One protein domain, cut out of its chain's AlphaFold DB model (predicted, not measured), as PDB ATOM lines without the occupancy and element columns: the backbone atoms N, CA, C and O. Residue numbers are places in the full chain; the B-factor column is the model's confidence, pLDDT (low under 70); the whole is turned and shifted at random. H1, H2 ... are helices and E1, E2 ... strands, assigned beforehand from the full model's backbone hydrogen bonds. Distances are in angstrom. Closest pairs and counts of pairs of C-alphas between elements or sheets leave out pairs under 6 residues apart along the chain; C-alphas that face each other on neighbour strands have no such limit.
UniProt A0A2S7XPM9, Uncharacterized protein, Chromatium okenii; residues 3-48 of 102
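This is residues 3 to 48 of the 102 residues of an uncharacterized protein of Chromatium okenii (UniProt A0A2S7XPM9). The model is a long hairpin of two strands, E3 and E4, with a much smaller hairpin, E1 and E2, set near the end where E3 begins and one short helix, H1, near that same end but apart from both strands of the long hairpin. The turn of the long hairpin, with residues 37 to 42, sticks out free as an arm, and this hairpin makes the length of the domain. The printed part has 46 residues with one named helix and four named strands, in the order H1, E1, E2, E3, E4, and its two sheets, E1 - E2 and E3 - E4, are each of two antiparallel strands. The class is mostly strand, with strands holding 20 and the helix 5 of the 25 residues in named elements. The whole is only just loose, close to compact, with a radius of gyration of the C-alphas of 11.5 A, and it spans 30 by 25 by 21 A along its three main axes.

The printed part begins with H1, residues 3 to 7, whose first C-alpha, that of Leu 3, is at (33.686, 3.506, -46.324). After a link of 8 residues comes E1, residues 16 to 18, which begins with the C-alpha of Phe 16 at (31.616, 2.022, -35.756). Residues 19 to 23 lead to E2, residues 24 to 26. Residues 27 to 31 then lead to E3, residues 32 to 38, which measures 20.9 A from first to last C-alpha. Gly 39 and Glu 40 make the turn into E4, residues 41 to 47, which measures 20.0 A. The last C-alpha of E4, that of Ser 47, is at (38.072, 13.222, -45.541), and Thr 48 is the last printed residue.

E3 and E4, the longest strands with 7 residues each, are antiparallel neighbours and form a hairpin, with an angle of 168 degrees between their N-to-C directions. Their C-alphas face each other from 32 and 47, 5.2 A apart, to 38 and 41, also 5.2 A apart. Within hydrogen-bond range are, among others, N 34 and O 45 at 2.9 A and N 43 and O 36 at 2.8 A. The closest C-alphas of E2 and E3 are those of Ala 25 and Glu 32, 7.0 A apart, and the centres of these two strands are 11.1 A apart. E2 is the antiparallel neighbour of E1, and the two form the second hairpin, with an angle of 137 degrees between their directions. The C-alphas of 18 and 24, which face each other, are 4.6 A apart. N 17 and O 25 at 2.9 A and N 25 and O 17 at 2.8 A are within hydrogen-bond range. E1 is apart from E3 and from E4, and E2 is apart from E4. H1 is apart from E2; it is only just apart from E3, with their closest C-alphas at 8.4 A, and only just apart from E4, at 8.2 A. In H1 every O i to N i+4 pair is within hydrogen-bond range.

The two C-alphas farthest apart are those of Asp 28 and Gly 39, at 31.6 A. The first and last printed C-alphas, those of Leu 3 and Thr 48, are 12.2 A apart. Of the element centres, that of E2 is nearest to the mean of the C-alphas, at 5.4 A, and that of H1 is farthest from it, at 9.2 A. The printed part has no cut. The links E1 to E2, E2 to E3 and E3 to E4 are tight, H1 to E1 is short, and there is no long link. The mean pLDDT of the printed part is 92.0, and no printed residue is under 70.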
ATOM      1  N   LEU A   3      32.526   3.357 -47.218       94.00
ATOM      2  CA  LEU A   3      33.686   3.506 -46.324       94.00
ATOM      3  C   LEU A   3      34.675   2.336 -46.442       94.00
ATOM      4  O   LEU A   3      35.880   2.549 -46.525       94.00
ATOM      5  N   ALA A   4      34.159   1.112 -46.568       94.44
ATOM      6  CA  ALA A   4      34.960  -0.094 -46.772       94.44
ATOM      7  C   ALA A   4      35.864  -0.008 -48.017       94.44
ATOM      8  O   ALA A   4      37.000  -0.468 -47.987       94.44
ATOM      9  N   ARG A   5      35.398   0.652 -49.093       94.38
ATOM     10  CA  ARG A   5      36.207   0.879 -50.303       94.38
ATOM     11  C   ARG A   5      37.348   1.865 -50.073       94.38
ATOM     12  O   ARG A   5      38.411   1.662 -50.641       94.38
ATOM     13  N   TYR A   6      37.139   2.904 -49.262       93.50
ATOM     14  CA  TYR A   6      38.197   3.865 -48.920       93.50
ATOM     15  C   TYR A   6      39.278   3.252 -48.028       93.50
ATOM     16  O   TYR A   6      40.417   3.699 -48.066       93.50
ATOM     17  N   LEU A   7      38.923   2.230 -47.248       93.19
ATOM     18  CA  LEU A   7      39.834   1.543 -46.333       93.19
ATOM     19  C   LEU A   7      40.391   0.226 -46.889       93.19
ATOM     20  O   LEU A   7      41.208  -0.400 -46.230       93.19
ATOM     21  N   ALA A   8      39.948  -0.199 -48.076       94.19
ATOM     22  CA  ALA A   8      40.284  -1.494 -48.672       94.19
ATOM     23  C   ALA A   8      40.007  -2.704 -47.748       94.19
ATOM     24  O   ALA A   8      40.740  -3.689 -47.761       94.19
ATOM     25  N   VAL A   9      38.921  -2.647 -46.968       95.00
ATOM     26  CA  VAL A   9      38.492  -3.729 -46.060       95.00
ATOM     27  C   VAL A   9      37.128  -4.289 -46.452       95.00
ATOM     28  O   VAL A   9      36.380  -3.692 -47.231       95.00
ATOM     29  N   ALA A  10      36.766  -5.440 -45.886       95.69
ATOM     30  CA  ALA A  10      35.416  -5.970 -46.014       95.69
ATOM     31  C   ALA A  10      34.397  -5.070 -45.278       95.69
ATOM     32  O   ALA A  10      34.688  -4.577 -44.189       95.69
ATOM     33  N   PRO A  11      33.168  -4.904 -45.802       94.62
ATOM     34  CA  PRO A  11      32.072  -4.202 -45.129       94.62
ATOM     35  C   PRO A  11      31.853  -4.578 -43.659       94.62
ATOM     36  O   PRO A  11      31.656  -3.702 -42.821       94.62
ATOM     37  N   ALA A  12      31.909  -5.877 -43.355       95.38
ATOM     38  CA  ALA A  12      31.695  -6.419 -42.017       95.38
ATOM     39  C   ALA A  12      32.861  -6.148 -41.049       95.38
ATOM     40  O   ALA A  12      32.693  -6.304 -39.847       95.38
ATOM     41  N   ALA A  13      34.025  -5.743 -41.563       94.88
ATOM     42  CA  ALA A  13      35.187  -5.389 -40.752       94.88
ATOM     43  C   ALA A  13      35.162  -3.922 -40.285       94.88
ATOM     44  O   ALA A  13      36.051  -3.502 -39.551       94.88
ATOM     45  N   LEU A  14      34.178  -3.119 -40.715       93.94
ATOM     46  CA  LEU A  14      34.047  -1.742 -40.243       93.94
ATOM     47  C   LEU A  14      33.534  -1.711 -38.803       93.94
ATOM     48  O   LEU A  14      32.425  -2.162 -38.522       93.94
ATOM     49  N   ASN A  15      34.316  -1.093 -37.925       95.00
ATOM     50  CA  ASN A  15      33.970  -0.903 -36.527       95.00
ATOM     51  C   ASN A  15      33.512   0.541 -36.276       95.00
ATOM     52  O   ASN A  15      34.307   1.484 -36.350       95.00
ATOM     53  N   PHE A  16      32.215   0.715 -36.016       94.31
ATOM     54  CA  PHE A  16      31.616   2.022 -35.756       94.31
ATOM     55  C   PHE A  16      31.531   2.307 -34.259       94.31
ATOM     56  O   PHE A  16      31.024   1.499 -33.486       94.31
ATOM     57  N   ILE A  17      31.938   3.513 -33.880       94.44
ATOM     58  CA  ILE A  17      31.768   4.068 -32.534       94.44
ATOM     59  C   ILE A  17      30.902   5.322 -32.594       94.44
ATOM     60  O   ILE A  17      30.823   5.987 -33.626       94.44
ATOM     61  N   TYR A  18      30.258   5.661 -31.481       92.69
ATOM     62  CA  TYR A  18      29.353   6.804 -31.394       92.69
ATOM     63  C   TYR A  18      29.841   7.775 -30.322       92.69
ATOM     64  O   TYR A  18      30.003   7.407 -29.161       92.69
ATOM     65  N   GLY A  19      30.086   9.022 -30.723       84.69
ATOM     66  CA  GLY A  19      30.462  10.090 -29.798       84.69
ATOM     67  C   GLY A  19      29.282  10.589 -28.958       84.69
ATOM     68  O   GLY A  19      28.141  10.168 -29.138       84.69
ATOM     69  N   ILE A  20      29.543  11.575 -28.096       77.56
ATOM     70  CA  ILE A  20      28.588  12.073 -27.086       77.56
ATOM     71  C   ILE A  20      27.245  12.578 -27.646       77.56
ATOM     72  O   ILE A  20      26.233  12.548 -26.957       77.56
ATOM     73  N   ASN A  21      27.220  12.990 -28.915       80.50
ATOM     74  CA  ASN A  21      26.019  13.467 -29.610       80.50
ATOM     75  C   ASN A  21      25.446  12.429 -30.592       80.50
ATOM     76  O   ASN A  21      24.739  12.792 -31.531       80.50
ATOM     77  N   GLY A  22      25.828  11.155 -30.458       85.12
ATOM     78  CA  GLY A  22      25.447  10.088 -31.385       85.12
ATOM     79  C   GLY A  22      26.097  10.202 -32.768       85.12
ATOM     80  O   GLY A  22      25.651   9.545 -33.706       85.12
ATOM     81  N   LYS A  23      27.139  11.035 -32.932       85.94
ATOM     82  CA  LYS A  23      27.871  11.138 -34.203       85.94
ATOM     83  C   LYS A  23      28.663   9.840 -34.421       85.94
ATOM     84  O   LYS A  23      29.514   9.547 -33.577       85.94
ATOM     85  N   PRO A  24      28.425   9.100 -35.517       91.94
ATOM     86  CA  PRO A  24      29.197   7.907 -35.815       91.94
ATOM     87  C   PRO A  24      30.612   8.282 -36.279       91.94
ATOM     88  O   PRO A  24      30.800   9.279 -36.983       91.94
ATOM     89  N   ALA A  25      31.588   7.469 -35.894       92.62
ATOM     90  CA  ALA A  25      32.982   7.519 -36.317       92.62
ATOM     91  C   ALA A  25      33.515   6.087 -36.496       92.62
ATOM     92  O   ALA A  25      32.849   5.124 -36.115       92.62
ATOM     93  N   LEU A  26      34.692   5.944 -37.103       93.88
ATOM     94  CA  LEU A  26      35.379   4.659 -37.237       93.88
ATOM     95  C   LEU A  26      36.423   4.538 -36.124       93.88
ATOM     96  O   LEU A  26      37.213   5.458 -35.943       93.88
ATOM     97  N   ALA A  27      36.419   3.428 -35.382       91.44
ATOM     98  CA  ALA A  27      37.361   3.225 -34.276       91.44
ATOM     99  C   ALA A  27      38.810   3.073 -34.764       91.44
ATOM    100  O   ALA A  27      39.734   3.632 -34.180       91.44
ATOM    101  N   ASP A  28      38.981   2.343 -35.866       88.50
ATOM    102  CA  ASP A  28      40.274   1.807 -36.297       88.50
ATOM    103  C   ASP A  28      40.809   2.495 -37.567       88.50
ATOM    104  O   ASP A  28      41.592   1.922 -38.322       88.50
ATOM    105  N   ALA A  29      40.359   3.723 -37.857       87.44
ATOM    106  CA  ALA A  29      40.767   4.453 -39.054       87.44
ATOM    107  C   ALA A  29      40.859   5.966 -38.826       87.44
ATOM    108  O   ALA A  29      39.962   6.573 -38.253       87.44
ATOM    109  N   ALA A  30      41.879   6.600 -39.412       88.88
ATOM    110  CA  ALA A  30      42.002   8.064 -39.489       88.88
ATOM    111  C   ALA A  30      41.026   8.713 -40.500       88.88
ATOM    112  O   ALA A  30      41.127   9.900 -40.811       88.88
ATOM    113  N   LEU A  31      40.114   7.922 -41.071       94.00
ATOM    114  CA  LEU A  31      39.142   8.375 -42.054       94.00
ATOM    115  C   LEU A  31      37.943   9.008 -41.344       94.00
ATOM    116  O   LEU A  31      37.176   8.337 -40.655       94.00
ATOM    117  N   GLU A  32      37.744  10.296 -41.579       94.44
ATOM    118  CA  GLU A  32      36.611  11.057 -41.076       94.44
ATOM    119  C   GLU A  32      35.466  11.027 -42.083       94.44
ATOM    120  O   GLU A  32      35.665  11.178 -43.295       94.44
ATOM    121  N   PHE A  33      34.238  10.889 -41.585       94.94
ATOM    122  CA  PHE A  33      33.058  10.962 -42.434       94.94
ATOM    123  C   PHE A  33      31.892  11.684 -41.766       94.94
ATOM    124  O   PHE A  33      31.799  11.840 -40.545       94.94
ATOM    125  N   ASN A  34      30.973  12.152 -42.603       94.12
ATOM    126  CA  ASN A  34      29.709  12.704 -42.157       94.12
ATOM    127  C   ASN A  34      28.608  12.386 -43.175       94.12
ATOM    128  O   ASN A  34      28.853  12.414 -44.378       94.12
ATOM    129  N   LEU A  35      27.414  12.064 -42.681       92.50
ATOM    130  CA  LEU A  35      26.244  11.704 -43.477       92.50
ATOM    131  C   LEU A  35      25.106  12.664 -43.132       92.50
ATOM    132  O   LEU A  35      24.839  12.924 -41.960       92.50
ATOM    133  N   THR A  36      24.412  13.141 -44.154       92.06
ATOM    134  CA  THR A  36      23.181  13.923 -44.025       92.06
ATOM    135  C   THR A  36      22.171  13.426 -45.049       92.06
ATOM    136  O   THR A  36      22.544  12.988 -46.138       92.06
ATOM    137  N   THR A  37      20.890  13.487 -44.707       91.88
ATOM    138  CA  THR A  37      19.793  13.106 -45.597       91.88
ATOM    139  C   THR A  37      18.707  14.166 -45.558       91.88
ATOM    140  O   THR A  37      18.340  14.634 -44.479       91.88
ATOM    141  N   SER A  38      18.146  14.523 -46.709       90.88
ATOM    142  CA  SER A  38      17.020  15.447 -46.784       90.88
ATOM    143  C   SER A  38      16.083  15.112 -47.933       90.88
ATOM    144  O   SER A  38      16.443  15.223 -49.104       90.88
ATOM    145  N   GLY A  39      14.855  14.718 -47.588       88.56
ATOM    146  CA  GLY A  39      13.943  14.126 -48.563       88.56
ATOM    147  C   GLY A  39      14.554  12.844 -49.125       88.56
ATOM    148  O   GLY A  39      14.958  11.975 -48.361       88.56
ATOM    149  N   GLU A  40      14.662  12.769 -50.446       91.81
ATOM    150  CA  GLU A  40      15.244  11.628 -51.168       91.81
ATOM    151  C   GLU A  40      16.761  11.758 -51.389       91.81
ATOM    152  O   GLU A  40      17.389  10.871 -51.961       91.81
ATOM    153  N   LEU A  41      17.377  12.861 -50.946       91.50
ATOM    154  CA  LEU A  41      18.811  13.083 -51.096       91.50
ATOM    155  C   LEU A  41      19.571  12.575 -49.869       91.50
ATOM    156  O   LEU A  41      19.245  12.947 -48.745       91.50
ATOM    157  N   ALA A  42      20.645  11.821 -50.096       92.44
ATOM    158  CA  ALA A  42      21.666  11.517 -49.100       92.44
ATOM    159  C   ALA A  42      23.019  12.059 -49.574       92.44
ATOM    160  O   ALA A  42      23.397  11.853 -50.726       92.44
ATOM    161  N   LEU A  43      23.758  12.736 -48.694       94.12
ATOM    162  CA  LEU A  43      25.136  13.155 -48.946       94.12
ATOM    163  C   LEU A  43      26.068  12.527 -47.921       94.12
ATOM    164  O   LEU A  43      25.797  12.561 -46.721       94.12
ATOM    165  N   VAL A  44      27.200  12.025 -48.406       94.50
ATOM    166  CA  VAL A  44      28.300  11.523 -47.582       94.50
ATOM    167  C   VAL A  44      29.534  12.361 -47.887       94.50
ATOM    168  O   VAL A  44      29.950  12.451 -49.040       94.50
ATOM    169  N   ALA A  45      30.121  12.965 -46.861       95.19
ATOM    170  CA  ALA A  45      31.448  13.556 -46.939       95.19
ATOM    171  C   ALA A  45      32.467  12.611 -46.314       95.19
ATOM    172  O   ALA A  45      32.194  12.010 -45.277       95.19
ATOM    173  N   ILE A  46      33.628  12.501 -46.956       95.00
ATOM    174  CA  ILE A  46      34.739  11.632 -46.563       95.00
ATOM    175  C   ILE A  46      36.015  12.463 -46.666       95.00
ATOM    176  O   ILE A  46      36.199  13.183 -47.647       95.00
ATOM    177  N   SER A  47      36.864  12.404 -45.645       94.50
ATOM    178  CA  SER A  47      38.072  13.222 -45.541       94.50
ATOM    179  C   SER A  47      39.098  12.556 -44.621       94.50
ATOM    180  O   SER A  47      38.755  11.710 -43.805       94.50
ATOM    181  N   THR A  48      40.363  12.960 -44.720       92.69
ATOM    182  CA  THR A  48      41.421  12.620 -43.748       92.69
ATOM    183  C   THR A  48      41.453  13.577 -42.550       92.69
ATOM    184  O   THR A  48      42.300  13.467 -41.672       92.69
TER     185      THR A  48